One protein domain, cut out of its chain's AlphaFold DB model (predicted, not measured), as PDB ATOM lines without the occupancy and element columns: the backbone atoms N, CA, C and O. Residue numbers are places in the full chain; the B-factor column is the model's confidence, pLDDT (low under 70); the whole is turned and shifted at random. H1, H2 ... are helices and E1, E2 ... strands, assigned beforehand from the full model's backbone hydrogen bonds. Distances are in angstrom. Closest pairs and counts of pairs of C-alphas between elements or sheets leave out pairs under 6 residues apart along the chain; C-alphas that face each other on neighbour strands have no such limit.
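AT A GLANCE: This is residues 11 to 147 of the 181 residues of an uncharacterized protein of Lentisphaerae bacterium (UniProt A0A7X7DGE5). Helices H2, H3, H4 and H5 form an up-and-down bundle, each running against the one before it; a small three-stranded sheet packs on H3 and H2, and H1 lies off beyond E1, touching no helix. The printed part has 137 residues with five named helices and three named strands, in the order H1 E1 E2 E3 H2 H3 H4 H5. The sheet is antiparallel, ordered E1, E3, E2, and the class is mostly helix. The whole is compact, with a radius of gyration of the C-alphas of 15.1 A and spans of 43 by 32 by 31 A.

HOW THE PARTS SIT: Start at H1, residues 11 to 28; its closest C-alpha to E1, residues 34 to 36, is Leu 25, 7.6 A from that of Phe 34. Beside E1 find the inner strand E3, residues 55 to 58, with N 36 and O 56 at 2.8 A. E3 makes a hairpin with E2, residues 49 to 52, where N 57 and O 50 are 2.9 A apart, within hydrogen-bond range. H1 only grazes this sheet, as does H2, residues 68 to 87. H3, residues 95 to 113, is on the sheet at a height of 10.2 A, making two layers, a helix on one face of a sheet; the closest C-alphas of E2 and H3 are Pro 51 and Ile 108, 6.2 A. The hub is H4, residues 118 to 131: it touches H2, H3 and H5, residues 136 to 147. H3 and H4, a helical hairpin, run opposite ways at a shallow tilt of 4 degrees, closest at the C-alphas of Ala 102 and Ala 128, 4.2 A. In H1 to H5 every O i to N i+4 pair is within hydrogen-bond range.

IN THESE COORDINATES: Find C-alpha 11 at (37.149, 88.498, -20.932), where H1 begins its 25.9 A. H2 runs 28.5 A, H3 26.2 A and H4 20.1 A; H5 ends at C-alpha 147, (27.828, 106.026, -6.642).

THE WHOLE: The C-alphas farthest apart, Asn 27 and Pro 89, are 43.5 A apart. The printed part has no cut; the link E1 to E2 is long. pLDDT is under 70 at residues 11 to 12 and 39 to 41.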
ATOM      1  N   GLU A  11      38.567  88.479 -20.551       61.88
ATOM      2  CA  GLU A  11      37.149  88.498 -20.932       61.88
ATOM      3  C   GLU A  11      36.748  87.308 -21.820       61.88
ATOM      4  O   GLU A  11      35.702  86.702 -21.595       61.88
ATOM      5  N   GLY A  12      37.603  86.897 -22.766       65.56
ATOM      6  CA  GLY A  12      37.328  85.749 -23.636       65.56
ATOM      7  C   GLY A  12      37.257  84.422 -22.874       65.56
ATOM      8  O   GLY A  12      36.460  83.549 -23.215       65.56
ATOM      9  N   ILE A  13      38.036  84.285 -21.795       70.94
ATOM     10  CA  ILE A  13      37.991  83.110 -20.908       70.94
ATOM     11  C   ILE A  13      36.665  83.075 -20.137       70.94
ATOM     12  O   ILE A  13      36.056  82.013 -20.002       70.94
ATOM     13  N   GLY A  14      36.192  84.233 -19.666       73.88
ATOM     14  CA  GLY A  14      34.916  84.353 -18.957       73.88
ATOM     15  C   GLY A  14      33.719  83.901 -19.798       73.88
ATOM     16  O   GLY A  14      32.839  83.210 -19.283       73.88
ATOM     17  N   GLU A  15      33.717  84.225 -21.092       75.75
ATOM     18  CA  GLU A  15      32.666  83.811 -22.030       75.75
ATOM     19  C   GLU A  15      32.680  82.302 -22.302       75.75
ATOM     20  O   GLU A  15      31.626  81.667 -22.271       75.75
ATOM     21  N   ILE A  16      33.860  81.700 -22.497       81.44
ATOM     22  CA  ILE A  16      33.983  80.241 -22.666       81.44
ATOM     23  C   ILE A  16      33.467  79.520 -21.416       81.44
ATOM     24  O   ILE A  16      32.669  78.588 -21.518       81.44
ATOM     25  N   ASN A  17      33.872  79.982 -20.231       83.50
ATOM     26  CA  ASN A  17      33.410  79.414 -18.967       83.50
ATOM     27  C   ASN A  17      31.893  79.551 -18.800       83.50
ATOM     28  O   ASN A  17      31.251  78.610 -18.343       83.50
ATOM     29  N   ALA A  18      31.303  80.683 -19.202       81.88
ATOM     30  CA  ALA A  18      29.856  80.870 -19.148       81.88
ATOM     31  C   ALA A  18      29.118  79.848 -20.028       81.88
ATOM     32  O   ALA A  18      28.172  79.224 -19.554       81.88
ATOM     33  N   VAL A  19      29.589  79.614 -21.260       86.00
ATOM     34  CA  VAL A  19      29.002  78.610 -22.168       86.00
ATOM     35  C   VAL A  19      29.099  77.200 -21.580       86.00
ATOM     36  O   VAL A  19      28.127  76.450 -21.618       86.00
ATOM     37  N   LEU A  20      30.244  76.842 -20.990       88.19
ATOM     38  CA  LEU A  20      30.416  75.541 -20.335       88.19
ATOM     39  C   LEU A  20      29.471  75.372 -19.138       88.19
ATOM     40  O   LEU A  20      28.876  74.310 -18.970       88.19
ATOM     41  N   ILE A  21      29.305  76.413 -18.319       88.88
ATOM     42  CA  ILE A  21      28.366  76.396 -17.190       88.88
ATOM     43  C   ILE A  21      26.930  76.199 -17.690       88.88
ATOM     44  O   ILE A  21      26.188  75.412 -17.104       88.88
ATOM     45  N   GLU A  22      26.535  76.875 -18.770       86.75
ATOM     46  CA  GLU A  22      25.199  76.743 -19.355       86.75
ATOM     47  C   GLU A  22      24.931  75.335 -19.899       86.75
ATOM     48  O   GLU A  22      23.859  74.789 -19.639       86.75
ATOM     49  N   ASP A  23      25.902  74.721 -20.580       90.50
ATOM     50  CA  ASP A  23      25.777  73.348 -21.081       90.50
ATOM     51  C   ASP A  23      25.678  72.329 -19.932       90.50
ATOM     52  O   ASP A  23      24.790  71.472 -19.909       90.50
ATOM     53  N   ILE A  24      26.527  72.465 -18.906       90.44
ATOM     54  CA  ILE A  24      26.458  71.621 -17.706       90.44
ATOM     55  C   ILE A  24      25.088  71.765 -17.037       90.44
ATOM     56  O   ILE A  24      24.465  70.759 -16.691       90.44
ATOM     57  N   LEU A  25      24.597  72.993 -16.872       89.06
ATOM     58  CA  LEU A  25      23.312  73.261 -16.237       89.06
ATOM     59  C   LEU A  25      22.152  72.676 -17.051       89.06
ATOM     60  O   LEU A  25      21.324  71.959 -16.492       89.06
ATOM     61  N   GLY A  26      22.122  72.896 -18.368       88.44
ATOM     62  CA  GLY A  26      21.082  72.367 -19.253       88.44
ATOM     63  C   GLY A  26      20.936  70.845 -19.161       88.44
ATOM     64  O   GLY A  26      19.818  70.327 -19.142       88.44
ATOM     65  N   ASN A  27      22.052  70.132 -19.000       92.38
ATOM     66  CA  ASN A  27      22.071  68.672 -18.898       92.38
ATOM     67  C   ASN A  27      21.757  68.123 -17.490       92.38
ATOM     68  O   ASN A  27      21.469  66.932 -17.352       92.38
ATOM     69  N   ASN A  28      21.803  68.949 -16.435       92.50
ATOM     70  CA  ASN A  28      21.798  68.462 -15.046       92.50
ATOM     71  C   ASN A  28      20.814  69.177 -14.097       92.50
ATOM     72  O   ASN A  28      20.562  68.675 -12.998       92.50
ATOM     73  N   GLN A  29      20.216  70.303 -14.499       86.62
ATOM     74  CA  GLN A  29      19.378  71.149 -13.632       86.62
ATOM     75  C   GLN A  29      18.116  70.469 -13.084       86.62
ATOM     76  O   GLN A  29      17.558  70.913 -12.088       86.62
ATOM     77  N   SER A  30      17.658  69.376 -13.700       89.38
ATOM     78  CA  SER A  30      16.508  68.609 -13.200       89.38
ATOM     79  C   SER A  30      16.831  67.743 -11.977       89.38
ATOM     80  O   SER A  30      15.914  67.266 -11.313       89.38
ATOM     81  N   LYS A  31      18.119  67.513 -11.686       92.00
ATOM     82  CA  LYS A  31      18.581  66.609 -10.618       92.00
ATOM     83  C   LYS A  31      19.436  67.297  -9.562       92.00
ATOM     84  O   LYS A  31      19.566  66.768  -8.460       92.00
ATOM     85  N   HIS A  32      20.040  68.433  -9.898       91.81
ATOM     86  CA  HIS A  32      21.053  69.069  -9.067       91.81
ATOM     87  C   HIS A  32      20.865  70.581  -9.014       91.81
ATOM     88  O   HIS A  32      20.590  71.221 -10.029       91.81
ATOM     89  N   SER A  33      21.076  71.135  -7.822       93.06
ATOM     90  CA  SER A  33      21.242  72.574  -7.618       93.06
ATOM     91  C   SER A  33      22.689  72.971  -7.900       93.06
ATOM     92  O   SER A  33      23.615  72.220  -7.590       93.06
ATOM     93  N   PHE A  34      22.880  74.162  -8.464       93.62
ATOM     94  CA  PHE A  34      24.187  74.671  -8.864       93.62
ATOM     95  C   PHE A  34      24.581  75.872  -8.018       93.62
ATOM     96  O   PHE A  34      23.779  76.775  -7.792       93.62
ATOM     97  N   PHE A  35      25.840  75.882  -7.586       93.25
ATOM     98  CA  PHE A  35      26.418  76.954  -6.787       93.25
ATOM     99  C   PHE A  35      27.765  77.358  -7.371       93.25
ATOM    100  O   PHE A  35      28.519  76.504  -7.840       93.25
ATOM    101  N   LEU A  36      28.064  78.651  -7.338       89.44
ATOM    102  CA  LEU A  36      29.299  79.212  -7.867       89.44
ATOM    103  C   LEU A  36      29.918  80.232  -6.922       89.44
ATOM    104  O   LEU A  36      29.228  81.016  -6.270       89.44
ATOM    105  N   ASP A  37      31.244  80.204  -6.891       86.44
ATOM    106  CA  ASP A  37      32.071  81.301  -6.413       86.44
ATOM    107  C   ASP A  37      32.381  82.200  -7.614       86.44
ATOM    108  O   ASP A  37      33.007  81.766  -8.587       86.44
ATOM    109  N   GLU A  38      31.906  83.443  -7.582       76.31
ATOM    110  CA  GLU A  38      32.140  84.385  -8.674       76.31
ATOM    111  C   GLU A  38      33.510  85.067  -8.523       76.31
ATOM    112  O   GLU A  38      33.614  86.265  -8.238       76.31
ATOM    113  N   GLY A  39      34.572  84.292  -8.759       66.25
ATOM    114  CA  GLY A  39      35.946  84.797  -8.847       66.25
ATOM    115  C   GLY A  39      36.199  85.669 -10.086       66.25
ATOM    116  O   GLY A  39      37.073  86.533 -10.061       66.25
ATOM    117  N   PHE A  40      35.399  85.493 -11.147       67.06
ATOM    118  CA  PHE A  40      35.388  86.330 -12.350       67.06
ATOM    119  C   PHE A  40      33.957  86.734 -12.717       67.06
ATOM    120  O   PHE A  40      33.049  85.916 -12.584       67.06
ATOM    121  N   PRO A  41      33.719  87.973 -13.185       68.75
ATOM    122  CA  PRO A  41      32.377  88.406 -13.540       68.75
ATOM    123  C   PRO A  41      31.788  87.576 -14.687       68.75
ATOM    124  O   PRO A  41      32.386  87.508 -15.756       68.75
ATOM    125  N   HIS A  42      30.565  87.064 -14.517       79.06
ATOM    126  CA  HIS A  42      29.797  86.452 -15.608       79.06
ATOM    127  C   HIS A  42      28.524  87.264 -15.904       79.06
ATOM    128  O   HIS A  42      27.452  86.941 -15.383       79.06
ATOM    129  N   PRO A  43      28.592  88.330 -16.731       80.44
ATOM    130  CA  PRO A  43      27.437  89.175 -17.042       80.44
ATOM    131  C   PRO A  43      26.200  88.402 -17.517       80.44
ATOM    132  O   PRO A  43      25.100  88.722 -17.073       80.44
ATOM    133  N   ARG A  44      26.374  87.353 -18.336       83.06
ATOM    134  CA  ARG A  44      25.267  86.493 -18.800       83.06
ATOM    135  C   ARG A  44      24.585  85.704 -17.687       83.06
ATOM    136  O   ARG A  44      23.369  85.552 -17.711       83.06
ATOM    137  N   LEU A  45      25.347  85.211 -16.712       88.62
ATOM    138  CA  LEU A  45      24.802  84.383 -15.635       88.62
ATOM    139  C   LEU A  45      24.202  85.228 -14.510       88.62
ATOM    140  O   LEU A  45      23.284  84.776 -13.832       88.62
ATOM    141  N   ARG A  46      24.674  86.466 -14.316       89.50
ATOM    142  CA  ARG A  46      24.328  87.303 -13.156       89.50
ATOM    143  C   ARG A  46      22.823  87.499 -12.897       89.50
ATOM    144  O   ARG A  46      22.435  87.427 -11.728       89.50
ATOM    145  N   PRO A  47      21.950  87.666 -13.911       92.06
ATOM    146  CA  PRO A  47      20.500  87.737 -13.701       92.06
ATOM    147  C   PRO A  47      19.878  86.470 -13.095       92.06
ATOM    148  O   PRO A  47      18.765  86.526 -12.583       92.06
ATOM    149  N   ARG A  48      20.577  85.334 -13.128       93.12
ATOM    150  CA  ARG A  48      20.131  84.034 -12.602       93.12
ATOM    151  C   ARG A  48      20.697  83.722 -11.214       93.12
ATOM    152  O   ARG A  48      20.364  82.694 -10.641       93.12
ATOM    153  N   LEU A  49      21.567  84.582 -10.682       94.38
ATOM    154  CA  LEU A  49      22.235  84.353  -9.400       94.38
ATOM    155  C   LEU A  49      21.400  84.875  -8.239       94.38
ATOM    156  O   LEU A  49      20.867  85.984  -8.332       94.38
ATOM    157  N   LYS A  50      21.368  84.134  -7.132       95.19
ATOM    158  CA  LYS A  50      20.876  84.620  -5.835       95.19
ATOM    159  C   LYS A  50      21.838  84.259  -4.692       95.19
ATOM    160  O   LYS A  50      22.610  83.310  -4.837       95.19
ATOM    161  N   PRO A  51      21.821  85.002  -3.573       96.69
ATOM    162  CA  PRO A  51      22.685  84.719  -2.430       96.69
ATOM    163  C   PRO A  51      22.415  83.336  -1.818       96.69
ATOM    164  O   PRO A  51      21.259  82.951  -1.652       96.69
ATOM    165  N   HIS A  52      23.476  82.610  -1.452       96.88
ATOM    166  CA  HIS A  52      23.396  81.339  -0.725       96.88
ATOM    167  C   HIS A  52      24.597  81.175   0.227       96.88
ATOM    168  O   HIS A  52      25.477  80.327   0.054       96.88
ATOM    169  N   GLY A  53      24.660  82.035   1.247       96.00
ATOM    170  CA  GLY A  53      25.774  82.067   2.195       96.00
ATOM    171  C   GLY A  53      27.049  82.637   1.565       96.00
ATOM    172  O   GLY A  53      27.052  83.783   1.114       96.00
ATOM    173  N   LEU A  54      28.134  81.852   1.543       94.88
ATOM    174  CA  LEU A  54      29.404  82.246   0.904       94.88
ATOM    175  C   LEU A  54      29.370  82.168  -0.625       94.88
ATOM    176  O   LEU A  54      30.201  82.789  -1.280       94.88
ATOM    177  N   LEU A  55      28.443  81.387  -1.181       94.44
ATOM    178  CA  LEU A  55      28.339  81.127  -2.613       94.44
ATOM    179  C   LEU A  55      27.073  81.767  -3.189       94.44
ATOM    180  O   LEU A  55      26.178  82.212  -2.467       94.44
ATOM    181  N   LEU A  56      26.996  81.784  -4.516       95.19
ATOM    182  CA  LEU A  56      25.806  82.169  -5.262       95.19
ATOM    183  C   LEU A  56      25.126  80.919  -5.808       95.19
ATOM    184  O   LEU A  56      25.779  80.080  -6.420       95.19
ATOM    185  N   GLU A  57      23.818  80.803  -5.615       95.12
ATOM    186  CA  GLU A  57      23.014  79.779  -6.282       95.12
ATOM    187  C   GLU A  57      22.697  80.239  -7.708       95.12
ATOM    188  O   GLU A  57      22.271  81.378  -7.916       95.12
ATOM    189  N   LEU A  58      22.906  79.356  -8.684       93.94
ATOM    190  CA  LEU A  58      22.583  79.583 -10.088       93.94
ATOM    191  C   LEU A  58      21.220  78.976 -10.410       93.94
ATOM    192  O   LEU A  58      21.076  77.756 -10.507       93.94
ATOM    193  N   CYS A  59      20.219  79.831 -10.600       92.06
ATOM    194  CA  CYS A  59      18.876  79.394 -10.943       92.06
ATOM    195  C   CYS A  59      18.735  79.066 -12.446       92.06
ATOM    196  O   CYS A  59      19.392  79.682 -13.293       92.06
ATOM    197  N   PRO A  60      17.837  78.127 -12.809       87.88
ATOM    198  CA  PRO A  60      17.539  77.806 -14.205       87.88
ATOM    199  C   PRO A  60      17.093  79.018 -15.023       87.88
ATOM    200  O   PRO A  60      17.528  79.174 -16.155       87.88
ATOM    201  N   GLU A  61      16.309  79.918 -14.437       90.00
ATOM    202  CA  GLU A  61      15.771  81.092 -15.125       90.00
ATOM    203  C   GLU A  61      16.231  82.397 -14.460       90.00
ATOM    204  O   GLU A  61      16.558  82.403 -13.265       90.00
ATOM    205  N   PRO A  62      16.266  83.521 -15.202       92.56
ATOM    206  CA  PRO A  62      16.541  84.831 -14.629       92.56
ATOM    207  C   PRO A  62      15.550  85.207 -13.521       92.56
ATOM    208  O   PRO A  62      14.339  85.031 -13.641       92.56
ATOM    209  N   ILE A  63      16.076  85.796 -12.452       93.25
ATOM    210  CA  ILE A  63      15.326  86.255 -11.285       93.25
ATOM    211  C   ILE A  63      15.193  87.774 -11.382       93.25
ATOM    212  O   ILE A  63      16.198  88.483 -11.299       93.25
ATOM    213  N   ALA A  64      13.969  88.283 -11.525       90.31
ATOM    214  CA  ALA A  64      13.724  89.720 -11.672       90.31
ATOM    215  C   ALA A  64      14.095  90.522 -10.411       90.31
ATOM    216  O   ALA A  64      14.742  91.561 -10.498       90.31
ATOM    217  N   SER A  65      13.713  90.022  -9.235       92.94
ATOM    218  CA  SER A  65      14.027  90.612  -7.932       92.94
ATOM    219  C   SER A  65      14.129  89.517  -6.882       92.94
ATOM    220  O   SER A  65      13.452  88.497  -6.990       92.94
ATOM    221  N   LEU A  66      14.939  89.755  -5.852       95.88
ATOM    222  CA  LEU A  66      14.951  88.932  -4.646       95.88
ATOM    223  C   LEU A  66      13.840  89.401  -3.704       95.88
ATOM    224  O   LEU A  66      13.506  90.591  -3.670       95.88
ATOM    225  N   SER A  67      13.261  88.469  -2.957       96.62
ATOM    226  CA  SER A  67      12.266  88.777  -1.934       96.62
ATOM    227  C   SER A  67      12.911  89.472  -0.723       96.62
ATOM    228  O   SER A  67      14.097  89.271  -0.448       96.62
ATOM    229  N   PRO A  68      12.150  90.267   0.055       97.19
ATOM    230  CA  PRO A  68      12.663  90.868   1.287       97.19
ATOM    231  C   PRO A  68      13.193  89.839   2.295       97.19
ATOM    232  O   PRO A  68      14.145  90.125   3.013       97.19
ATOM    233  N   GLU A  69      12.599  88.643   2.332       97.75
ATOM    234  CA  GLU A  69      13.030  87.544   3.199       97.75
ATOM    235  C   GLU A  69      14.400  86.995   2.782       97.75
ATOM    236  O   GLU A  69      15.279  86.858   3.627       97.75
ATOM    237  N   GLU A  70      14.624  86.766   1.483       97.50
ATOM    238  CA  GLU A  70      15.929  86.331   0.961       97.50
ATOM    239  C   GLU A  70      17.028  87.360   1.258       97.50
ATOM    240  O   GLU A  70      18.123  86.997   1.688       97.50
ATOM    241  N   VAL A  71      16.727  88.652   1.086       98.38
ATOM    242  CA  VAL A  71      17.662  89.741   1.411       98.38
ATOM    243  C   VAL A  71      17.956  89.776   2.911       98.38
ATOM    244  O   VAL A  71      19.112  89.905   3.311       98.38
ATOM    245  N   ALA A  72      16.930  89.663   3.758       98.38
ATOM    246  CA  ALA A  72      17.098  89.675   5.208       98.38
ATOM    247  C   ALA A  72      17.924  88.474   5.693       98.38
ATOM    248  O   ALA A  72      18.806  88.641   6.536       98.38
ATOM    249  N   ALA A  73      17.685  87.287   5.128       98.38
ATOM    250  CA  ALA A  73      18.445  86.080   5.432       98.38
ATOM    251  C   ALA A  73      19.924  86.215   5.032       98.38
ATOM    252  O   ALA A  73      20.803  85.890   5.832       98.38
ATOM    253  N   ASP A  74      20.213  86.749   3.840       98.56
ATOM    254  CA  ASP A  74      21.584  87.039   3.397       98.56
ATOM    255  C   ASP A  74      22.288  88.047   4.316       98.56
ATOM    256  O   ASP A  74      23.426  87.826   4.734       98.56
ATOM    257  N   MET A  75      21.610  89.141   4.671       98.50
ATOM    258  CA  MET A  75      22.175  90.166   5.553       98.50
ATOM    259  C   MET A  75      22.490  89.601   6.940       98.50
ATOM    260  O   MET A  75      23.596  89.812   7.437       98.50
ATOM    261  N   ALA A  76      21.568  88.835   7.529       98.50
ATOM    262  CA  ALA A  76      21.772  88.192   8.824       98.50
ATOM    263  C   ALA A  76      22.925  87.172   8.785       98.50
ATOM    264  O   ALA A  76      23.756  87.131   9.695       98.50
ATOM    265  N   TYR A  77      23.018  86.382   7.710       98.62
ATOM    266  CA  TYR A  77      24.117  85.440   7.506       98.62
ATOM    267  C   TYR A  77      25.474  86.151   7.480       98.62
ATOM    268  O   TYR A  77      26.412  85.735   8.167       98.62
ATOM    269  N   TRP A  78      25.591  87.228   6.701       98.50
ATOM    270  CA  TRP A  78      26.851  87.950   6.546       98.50
ATOM    271  C   TRP A  78      27.212  88.802   7.757       98.50
ATOM    272  O   TRP A  78      28.394  88.907   8.065       98.50
ATOM    273  N   GLU A  79      26.238  89.344   8.486       98.44
ATOM    274  CA  GLU A  79      26.485  89.999   9.776       98.44
ATOM    275  C   GLU A  79      27.079  89.011  10.790       98.44
ATOM    276  O   GLU A  79      28.109  89.286  11.413       98.44
ATOM    277  N   GLN A  80      26.488  87.817  10.905       98.44
ATOM    278  CA  GLN A  80      27.008  86.777  11.788       98.44
ATOM    279  C   GLN A  80      28.376  86.262  11.321       98.44
ATOM    280  O   GLN A  80      29.264  86.041  12.146       98.44
ATOM    281  N   THR A  81      28.567  86.097  10.012       98.38
ATOM    282  CA  THR A  81      29.833  85.637   9.428       98.38
ATOM    283  C   THR A  81      30.944  86.657   9.658       98.38
ATOM    284  O   THR A  81      31.987  86.290  10.187       98.38
ATOM    285  N   GLU A  82      30.721  87.940   9.354       97.81
ATOM    286  CA  GLU A  82      31.677  89.030   9.603       97.81
ATOM    287  C   GLU A  82      32.095  89.055  11.081       97.81
ATOM    288  O   GLU A  82      33.289  89.043  11.396       97.81
ATOM    289  N   LYS A  83      31.123  88.976  11.999       98.25
ATOM    290  CA  LYS A  83      31.377  88.914  13.445       98.25
ATOM    291  C   LYS A  83      32.228  87.706  13.842       98.25
ATOM    292  O   LYS A  83      33.188  87.854  14.596       98.25
ATOM    293  N   SER A  84      31.886  86.513  13.355       98.25
ATOM    294  CA  SER A  84      32.624  85.280  13.655       98.25
ATOM    295  C   SER A  84      34.048  85.302  13.093       98.25
ATOM    296  O   SER A  84      34.977  84.848  13.762       98.25
ATOM    297  N   LEU A  85      34.240  85.865  11.900       97.94
ATOM    298  CA  LEU A  85      35.553  85.990  11.277       97.94
ATOM    299  C   LEU A  85      36.462  86.920  12.078       97.94
ATOM    300  O   LEU A  85      37.562  86.520  12.442       97.94
ATOM    301  N   PHE A  86      35.994  88.114  12.445       97.50
ATOM    302  CA  PHE A  86      36.797  89.035  13.257       97.50
ATOM    303  C   PHE A  86      37.024  88.554  14.697       97.50
ATOM    304  O   PHE A  86      37.986  88.981  15.330       97.50
ATOM    305  N   ALA A  87      36.193  87.641  15.208       98.06
ATOM    306  CA  ALA A  87      36.445  86.958  16.477       98.06
ATOM    307  C   ALA A  87      37.474  85.815  16.367       98.06
ATOM    308  O   ALA A  87      37.956  85.327  17.390       98.06
ATOM    309  N   THR A  88      37.807  85.367  15.152       97.88
ATOM    310  CA  THR A  88      38.763  84.277  14.925       97.88
ATOM    311  C   THR A  88      40.200  84.800  15.053       97.88
ATOM    312  O   THR A  88      40.583  85.705  14.304       97.88
ATOM    313  N   PRO A  89      41.032  84.239  15.957       97.88
ATOM    314  CA  PRO A  89      42.418  84.672  16.119       97.88
ATOM    315  C   PRO A  89      43.205  84.607  14.807       97.88
ATOM    316  O   PRO A  89      43.186  83.589  14.116       97.88
ATOM    317  N   GLY A  90      43.910  85.688  14.471       96.50
ATOM    318  CA  GLY A  90      44.733  85.773  13.263       96.50
ATOM    319  C   GLY A  90      43.983  86.196  11.997       96.50
ATOM    320  O   GLY A  90      44.628  86.431  10.973       96.50
ATOM    321  N   PHE A  91      42.646  86.299  12.011       97.56
ATOM    322  CA  PHE A  91      41.892  86.702  10.817       97.56
ATOM    323  C   PHE A  91      42.185  88.150  10.415       97.56
ATOM    324  O   PHE A  91      42.420  88.424   9.240       97.56
ATOM    325  N   ALA A  92      42.201  89.076  11.379       95.25
ATOM    326  CA  ALA A  92      42.400  90.500  11.113       95.25
ATOM    327  C   ALA A  92      43.774  90.789  10.481       95.25
ATOM    328  O   ALA A  92      43.900  91.683   9.640       95.25
ATOM    329  N   GLU A  93      44.785  90.000  10.833       96.00
ATOM    330  CA  GLU A  93      46.159  90.105  10.344       96.00
ATOM    331  C   GLU A  93      46.364  89.381   9.002       96.00
ATOM    332  O   GLU A  93      47.291  89.695   8.254       96.00
ATOM    333  N   SER A  94      45.492  88.426   8.669       95.38
ATOM    334  CA  SER A  94      45.646  87.569   7.494       95.38
ATOM    335  C   SER A  94      44.995  88.178   6.252       95.38
ATOM    336  O   SER A  94      43.778  88.161   6.087       95.38
ATOM    337  N   GLN A  95      45.813  88.663   5.315       94.12
ATOM    338  CA  GLN A  95      45.310  89.296   4.089       94.12
ATOM    339  C   GLN A  95      44.523  88.340   3.183       94.12
ATOM    340  O   GLN A  95      43.460  88.709   2.691       94.12
ATOM    341  N   ALA A  96      45.023  87.118   2.975       94.31
ATOM    342  CA  ALA A  96      44.417  86.151   2.060       94.31
ATOM    343  C   ALA A  96      42.952  85.804   2.407       94.31
ATOM    344  O   ALA A  96      42.094  86.019   1.553       94.31
ATOM    345  N   PRO A  97      42.607  85.351   3.631       95.38
ATOM    346  CA  PRO A  97      41.215  85.052   3.965       95.38
ATOM    347  C   PRO A  97      40.335  86.306   3.938       95.38
ATOM    348  O   PRO A  97      39.218  86.247   3.431       95.38
ATOM    349  N   ARG A  98      40.836  87.459   4.406       97.31
ATOM    350  CA  ARG A  98      40.105  88.733   4.323       97.31
ATOM    351  C   ARG A  98      39.716  89.065   2.887       97.31
ATOM    352  O   ARG A  98      38.567  89.419   2.635       97.31
ATOM    353  N   LEU A  99      40.654  88.904   1.953       94.56
ATOM    354  CA  LEU A  99      40.410  89.112   0.531       94.56
ATOM    355  C   LEU A  99      39.362  88.131  -0.010       94.56
ATOM    356  O   LEU A  99      38.432  88.570  -0.680       94.56
ATOM    357  N   THR A 100      39.462  86.839   0.317       93.88
ATOM    358  CA  THR A 100      38.496  85.819  -0.123       93.88
ATOM    359  C   THR A 100      37.066  86.166   0.297       93.88
ATOM    360  O   THR A 100      36.182  86.264  -0.552       93.88
ATOM    361  N   TYR A 101      36.833  86.432   1.588       96.44
ATOM    362  CA  TYR A 101      35.492  86.774   2.075       96.44
ATOM    363  C   TYR A 101      34.986  88.108   1.516       96.44
ATOM    364  O   TYR A 101      33.798  88.236   1.214       96.44
ATOM    365  N   ALA A 102      35.869  89.095   1.339       96.31
ATOM    366  CA  ALA A 102      35.497  90.371   0.739       96.31
ATOM    367  C   ALA A 102      35.051  90.216  -0.722       96.31
ATOM    368  O   ALA A 102      34.044  90.802  -1.114       96.31
ATOM    369  N   VAL A 103      35.757  89.407  -1.520       93.38
ATOM    370  CA  VAL A 103      35.389  89.137  -2.920       93.38
ATOM    371  C   VAL A 103      34.049  88.405  -3.003       93.38
ATOM    372  O   VAL A 103      33.192  88.818  -3.788       93.38
ATOM    373  N   MET A 104      33.819  87.403  -2.147       95.00
ATOM    374  CA  MET A 104      32.533  86.699  -2.055       95.00
ATOM    375  C   MET A 104      31.384  87.661  -1.715       95.00
ATOM    376  O   MET A 104      30.353  87.675  -2.391       95.00
ATOM    377  N   ARG A 105      31.571  88.544  -0.723       97.12
ATOM    378  CA  ARG A 105      30.547  89.542  -0.372       97.12
ATOM    379  C   ARG A 105      30.316  90.555  -1.496       97.12
ATOM    380  O   ARG A 105      29.171  90.907  -1.773       97.12
ATOM    381  N   ALA A 106      31.375  90.997  -2.173       95.38
ATOM    382  CA  ALA A 106      31.274  91.917  -3.305       95.38
ATOM    383  C   ALA A 106      30.559  91.286  -4.513       95.38
ATOM    384  O   ALA A 106      29.833  91.978  -5.226       95.38
ATOM    385  N   ALA A 107      30.712  89.978  -4.743       94.19
ATOM    386  CA  ALA A 107      29.944  89.263  -5.764       94.19
ATOM    387  C   ALA A 107      28.434  89.315  -5.477       94.19
ATOM    388  O   ALA A 107      27.642  89.643  -6.361       94.19
ATOM    389  N   ILE A 108      28.030  89.101  -4.222       96.00
ATOM    390  CA  ILE A 108      26.629  89.247  -3.802       96.00
ATOM    391  C   ILE A 108      26.151  90.705  -3.939       96.00
ATOM    392  O   ILE A 108      25.038  90.955  -4.404       96.00
ATOM    393  N   ALA A 109      26.997  91.689  -3.629       96.31
ATOM    394  CA  ALA A 109      26.668  93.099  -3.840       96.31
ATOM    395  C   ALA A 109      26.352  93.414  -5.317       96.31
ATOM    396  O   ALA A 109      25.369  94.096  -5.615       96.31
ATOM    397  N   ARG A 110      27.121  92.844  -6.257       94.56
ATOM    398  CA  ARG A 110      26.854  92.946  -7.703       94.56
ATOM    399  C   ARG A 110      25.515  92.313  -8.093       94.56
ATOM    400  O   ARG A 110      24.815  92.864  -8.941       94.56
ATOM    401  N   VAL A 111      25.131  91.197  -7.468       94.75
ATOM    402  CA  VAL A 111      23.826  90.532  -7.665       94.75
ATOM    403  C   VAL A 111      22.661  91.447  -7.267       94.75
ATOM    404  O   VAL A 111      21.666  91.510  -7.994       94.75
ATOM    405  N   TYR A 112      22.790  92.199  -6.170       96.31
ATOM    406  CA  TYR A 112      21.814  93.229  -5.799       96.31
ATOM    407  C   TYR A 112      21.816  94.407  -6.779       96.31
ATOM    408  O   TYR A 112      20.753  94.853  -7.219       96.31
ATOM    409  N   ALA A 113      23.000  94.889  -7.162       94.06
ATOM    410  CA  ALA A 113      23.136  96.070  -8.006       94.06
ATOM    411  C   ALA A 113      22.501  95.891  -9.394       94.06
ATOM    412  O   ALA A 113      21.770  96.771  -9.844       94.06
ATOM    413  N   VAL A 114      22.684  94.732 -10.044       90.94
ATOM    414  CA  VAL A 114      22.070  94.475 -11.364       90.94
ATOM    415  C   VAL A 114      20.539  94.422 -11.332       90.94
ATOM    416  O   VAL A 114      19.901  94.540 -12.373       90.94
ATOM    417  N   ARG A 115      19.942  94.263 -10.146       93.44
ATOM    418  CA  ARG A 115      18.488  94.286  -9.925       93.44
ATOM    419  C   ARG A 115      17.993  95.637  -9.416       93.44
ATOM    420  O   ARG A 115      16.872  95.737  -8.934       93.44
ATOM    421  N   SER A 116      18.822  96.679  -9.502       94.12
ATOM    422  CA  SER A 116      18.519  98.018  -8.976       94.12
ATOM    423  C   SER A 116      18.196  98.033  -7.472       94.12
ATOM    424  O   SER A 116      17.563  98.961  -6.972       94.12
ATOM    425  N   MET A 117      18.650  97.023  -6.718       95.94
ATOM    426  CA  MET A 117      18.452  96.930  -5.269       95.94
ATOM    427  C   MET A 117      19.532  97.753  -4.556       95.94
ATOM    428  O   MET A 117      20.481  97.212  -3.989       95.94
ATOM    429  N   ALA A 118      19.403  99.079  -4.635       94.69
ATOM    430  CA  ALA A 118      20.455 100.026  -4.266       94.69
ATOM    431  C   ALA A 118      20.902  99.927  -2.797       94.69
ATOM    432  O   ALA A 118      22.103  99.947  -2.530       94.69
ATOM    433  N   GLU A 119      19.964  99.821  -1.853       96.50
ATOM    434  CA  GLU A 119      20.287  99.761  -0.423       96.50
ATOM    435  C   GLU A 119      20.983  98.435  -0.039       96.50
ATOM    436  O   GLU A 119      22.054  98.493   0.573       96.50
ATOM    437  N   PRO A 120      20.475  97.243  -0.425       97.94
ATOM    438  CA  PRO A 120      21.196  95.991  -0.195       97.94
ATOM    439  C   PRO A 120      22.571  95.940  -0.868       97.94
ATOM    440  O   PRO A 120      23.532  95.483  -0.247       97.94
ATOM    441  N   ALA A 121      22.687  96.440  -2.104       97.62
ATOM    442  CA  ALA A 121      23.956  96.480  -2.826       97.62
ATOM    443  C   ALA A 121      25.010  97.284  -2.058       97.62
ATOM    444  O   ALA A 121      26.117  96.801  -1.822       97.62
ATOM    445  N   GLU A 122      24.654  98.484  -1.604       97.25
ATOM    446  CA  GLU A 122      25.568  99.337  -0.852       97.25
ATOM    447  C   GLU A 122      25.980  98.722   0.487       97.25
ATOM    448  O   GLU A 122      27.170  98.696   0.797       97.25
ATOM    449  N   LYS A 123      25.034  98.176   1.261       98.19
ATOM    450  CA  LYS A 123      25.353  97.498   2.529       98.19
ATOM    451  C   LYS A 123      26.332  96.342   2.316       98.19
ATOM    452  O   LYS A 123      27.290  96.199   3.078       98.19
ATOM    453  N   ALA A 124      26.130  95.553   1.261       98.25
ATOM    454  CA  ALA A 124      27.013  94.446   0.915       98.25
ATOM    455  C   ALA A 124      28.407  94.925   0.466       98.25
ATOM    456  O   ALA A 124      29.411  94.381   0.930       98.25
ATOM    457  N   PHE A 125      28.509  95.983  -0.350       98.06
ATOM    458  CA  PHE A 125      29.807  96.581  -0.693       98.06
ATOM    459  C   PHE A 125      30.530  97.125   0.542       98.06
ATOM    460  O   PHE A 125      31.724  96.888   0.711       98.06
ATOM    461  N   GLN A 126      29.818  97.796   1.447       98.00
ATOM    462  CA  GLN A 126      30.396  98.283   2.700       98.00
ATOM    463  C   GLN A 126      30.912  97.137   3.580       98.00
ATOM    464  O   GLN A 126      31.993  97.258   4.153       98.00
ATOM    465  N   GLN A 127      30.192  96.012   3.659       98.19
ATOM    466  CA  GLN A 127      30.680  94.797   4.326       98.19
ATOM    467  C   GLN A 127      31.956  94.258   3.671       98.19
ATOM    468  O   GLN A 127      32.928  93.976   4.368       98.19
ATOM    469  N   ALA A 128      31.995  94.171   2.338       97.81
ATOM    470  CA  ALA A 128      33.185  93.732   1.611       97.81
ATOM    471  C   ALA A 128      34.408  94.623   1.909       97.81
ATOM    472  O   ALA A 128      35.493  94.116   2.196       97.81
ATOM    473  N   MET A 129      34.224  95.946   1.915       97.38
ATOM    474  CA  MET A 129      35.289  96.910   2.215       97.38
ATOM    475  C   MET A 129      35.724  96.881   3.691       97.38
ATOM    476  O   MET A 129      36.888  97.139   3.980       97.38
ATOM    477  N   ARG A 130      34.849  96.520   4.640       97.56
ATOM    478  CA  ARG A 130      35.260  96.276   6.038       97.56
ATOM    479  C   ARG A 130      36.077  94.998   6.182       97.56
ATOM    480  O   ARG A 130      37.114  95.007   6.851       97.56
ATOM    481  N   LEU A 131      35.650  93.920   5.521       97.56
ATOM    482  CA  LEU A 131      36.379  92.651   5.491       97.56
ATOM    483  C   LEU A 131      37.795  92.857   4.938       97.56
ATOM    484  O   LEU A 131      38.762  92.447   5.582       97.56
ATOM    485  N   ALA A 132      37.943  93.580   3.826       96.75
ATOM    486  CA  ALA A 132      39.243  93.944   3.268       96.75
ATOM    487  C   ALA A 132      39.258  95.386   2.718       96.75
ATOM    488  O   ALA A 132      38.924  95.605   1.558       96.75
ATOM    489  N   PRO A 133      39.747  96.380   3.481       94.31
ATOM    490  CA  PRO A 133      39.851  97.768   3.009       94.31
ATOM    491  C   PRO A 133      40.767  97.957   1.793       94.31
ATOM    492  O   PRO A 133      40.705  98.969   1.113       94.31
ATOM    493  N   PHE A 134      41.619  96.973   1.506       89.12
ATOM    494  CA  PHE A 134      42.543  96.957   0.373       89.12
ATOM    495  C   PHE A 134      41.979  96.225  -0.862       89.12
ATOM    496  O   PHE A 134      42.696  96.042  -1.843       89.12
ATOM    497  N   VAL A 135      40.720  95.762  -0.843       89.69
ATOM    498  CA  VAL A 135      40.112  95.103  -2.012       89.69
ATOM    499  C   VAL A 135      39.674  96.142  -3.047       89.69
ATOM    500  O   VAL A 135      38.567  96.680  -2.998       89.69
ATOM    501  N   CYS A 136      40.545  96.430  -4.013       89.88
ATOM    502  CA  CYS A 136      40.280  97.436  -5.045       89.88
ATOM    503  C   CYS A 136      39.018  97.138  -5.869       89.88
ATOM    504  O   CYS A 136      38.258  98.056  -6.164       89.88
ATOM    505  N   ASN A 137      38.738  95.863  -6.158       88.06
ATOM    506  CA  ASN A 137      37.575  95.450  -6.948       88.06
ATOM    507  C   ASN A 137      36.252  95.888  -6.301       88.06
ATOM    508  O   ASN A 137      35.387  96.413  -6.990       88.06
ATOM    509  N   ALA A 138      36.101  95.739  -4.978       92.62
ATOM    510  CA  ALA A 138      34.865  96.135  -4.298       92.62
ATOM    511  C   ALA A 138      34.688  97.659  -4.260       92.62
ATOM    512  O   ALA A 138      33.570  98.141  -4.405       92.62
ATOM    513  N   HIS A 139      35.781  98.413  -4.101       94.94
ATOM    514  CA  HIS A 139      35.745  99.877  -4.158       94.94
ATOM    515  C   HIS A 139      35.368 100.359  -5.563       94.94
ATOM    516  O   HIS A 139      34.509 101.225  -5.709       94.94
ATOM    517  N   TYR A 140      35.972  99.766  -6.595       94.12
ATOM    518  CA  TYR A 140      35.659 100.071  -7.987       94.12
ATOM    519  C   TYR A 140      34.206  99.725  -8.336       94.12
ATOM    520  O   TYR A 140      33.485 100.570  -8.862       94.12
ATOM    521  N   ASP A 141      33.739  98.526  -7.983       93.38
ATOM    522  CA  ASP A 141      32.358  98.105  -8.225       93.38
ATOM    523  C   ASP A 141      31.356  98.989  -7.468       93.38
ATOM    524  O   ASP A 141      30.323  99.353  -8.023       93.38
ATOM    525  N   TYR A 142      31.664  99.399  -6.234       96.69
ATOM    526  CA  TYR A 142      30.831 100.340  -5.482       96.69
ATOM    527  C   TYR A 142      30.724 101.700  -6.185       96.69
ATOM    528  O   TYR A 142      29.627 102.251  -6.308       96.69
ATOM    529  N   VAL A 143      31.832 102.223  -6.719       96.56
ATOM    530  CA  VAL A 143      31.819 103.445  -7.537       96.56
ATOM    531  C   VAL A 143      30.925 103.262  -8.765       96.56
ATOM    532  O   VAL A 143      30.008 104.055  -8.985       96.56
ATOM    533  N   MET A 144      31.158 102.201  -9.538       95.19
ATOM    534  CA  MET A 144      30.494 101.971 -10.822       95.19
ATOM    535  C   MET A 144      29.008 101.642 -10.693       95.19
ATOM    536  O   MET A 144      28.210 102.055 -11.531       95.19
ATOM    537  N   LEU A 145      28.635 100.880  -9.668       94.50
ATOM    538  CA  LEU A 145      27.309 100.279  -9.549       94.50
ATOM    539  C   LEU A 145      26.426 100.951  -8.495       94.50
ATOM    540  O   LEU A 145      25.226 100.693  -8.471       94.50
ATOM    541  N   CYS A 146      26.988 101.792  -7.622       95.56
ATOM    542  CA  CYS A 146      26.221 102.530  -6.614       95.56
ATOM    543  C   CYS A 146      26.392 104.045  -6.748       95.56
ATOM    544  O   CYS A 146      25.390 104.736  -6.902       95.56
ATOM    545  N   LEU A 147      27.620 104.572  -6.722       96.31
ATOM    546  CA  LEU A 147      27.828 106.026  -6.642       96.31
ATOM    547  C   LEU A 147      27.494 106.756  -7.946       96.31
ATOM    548  O   LEU A 147      26.701 107.697  -7.940       96.31
TER     549      LEU A 147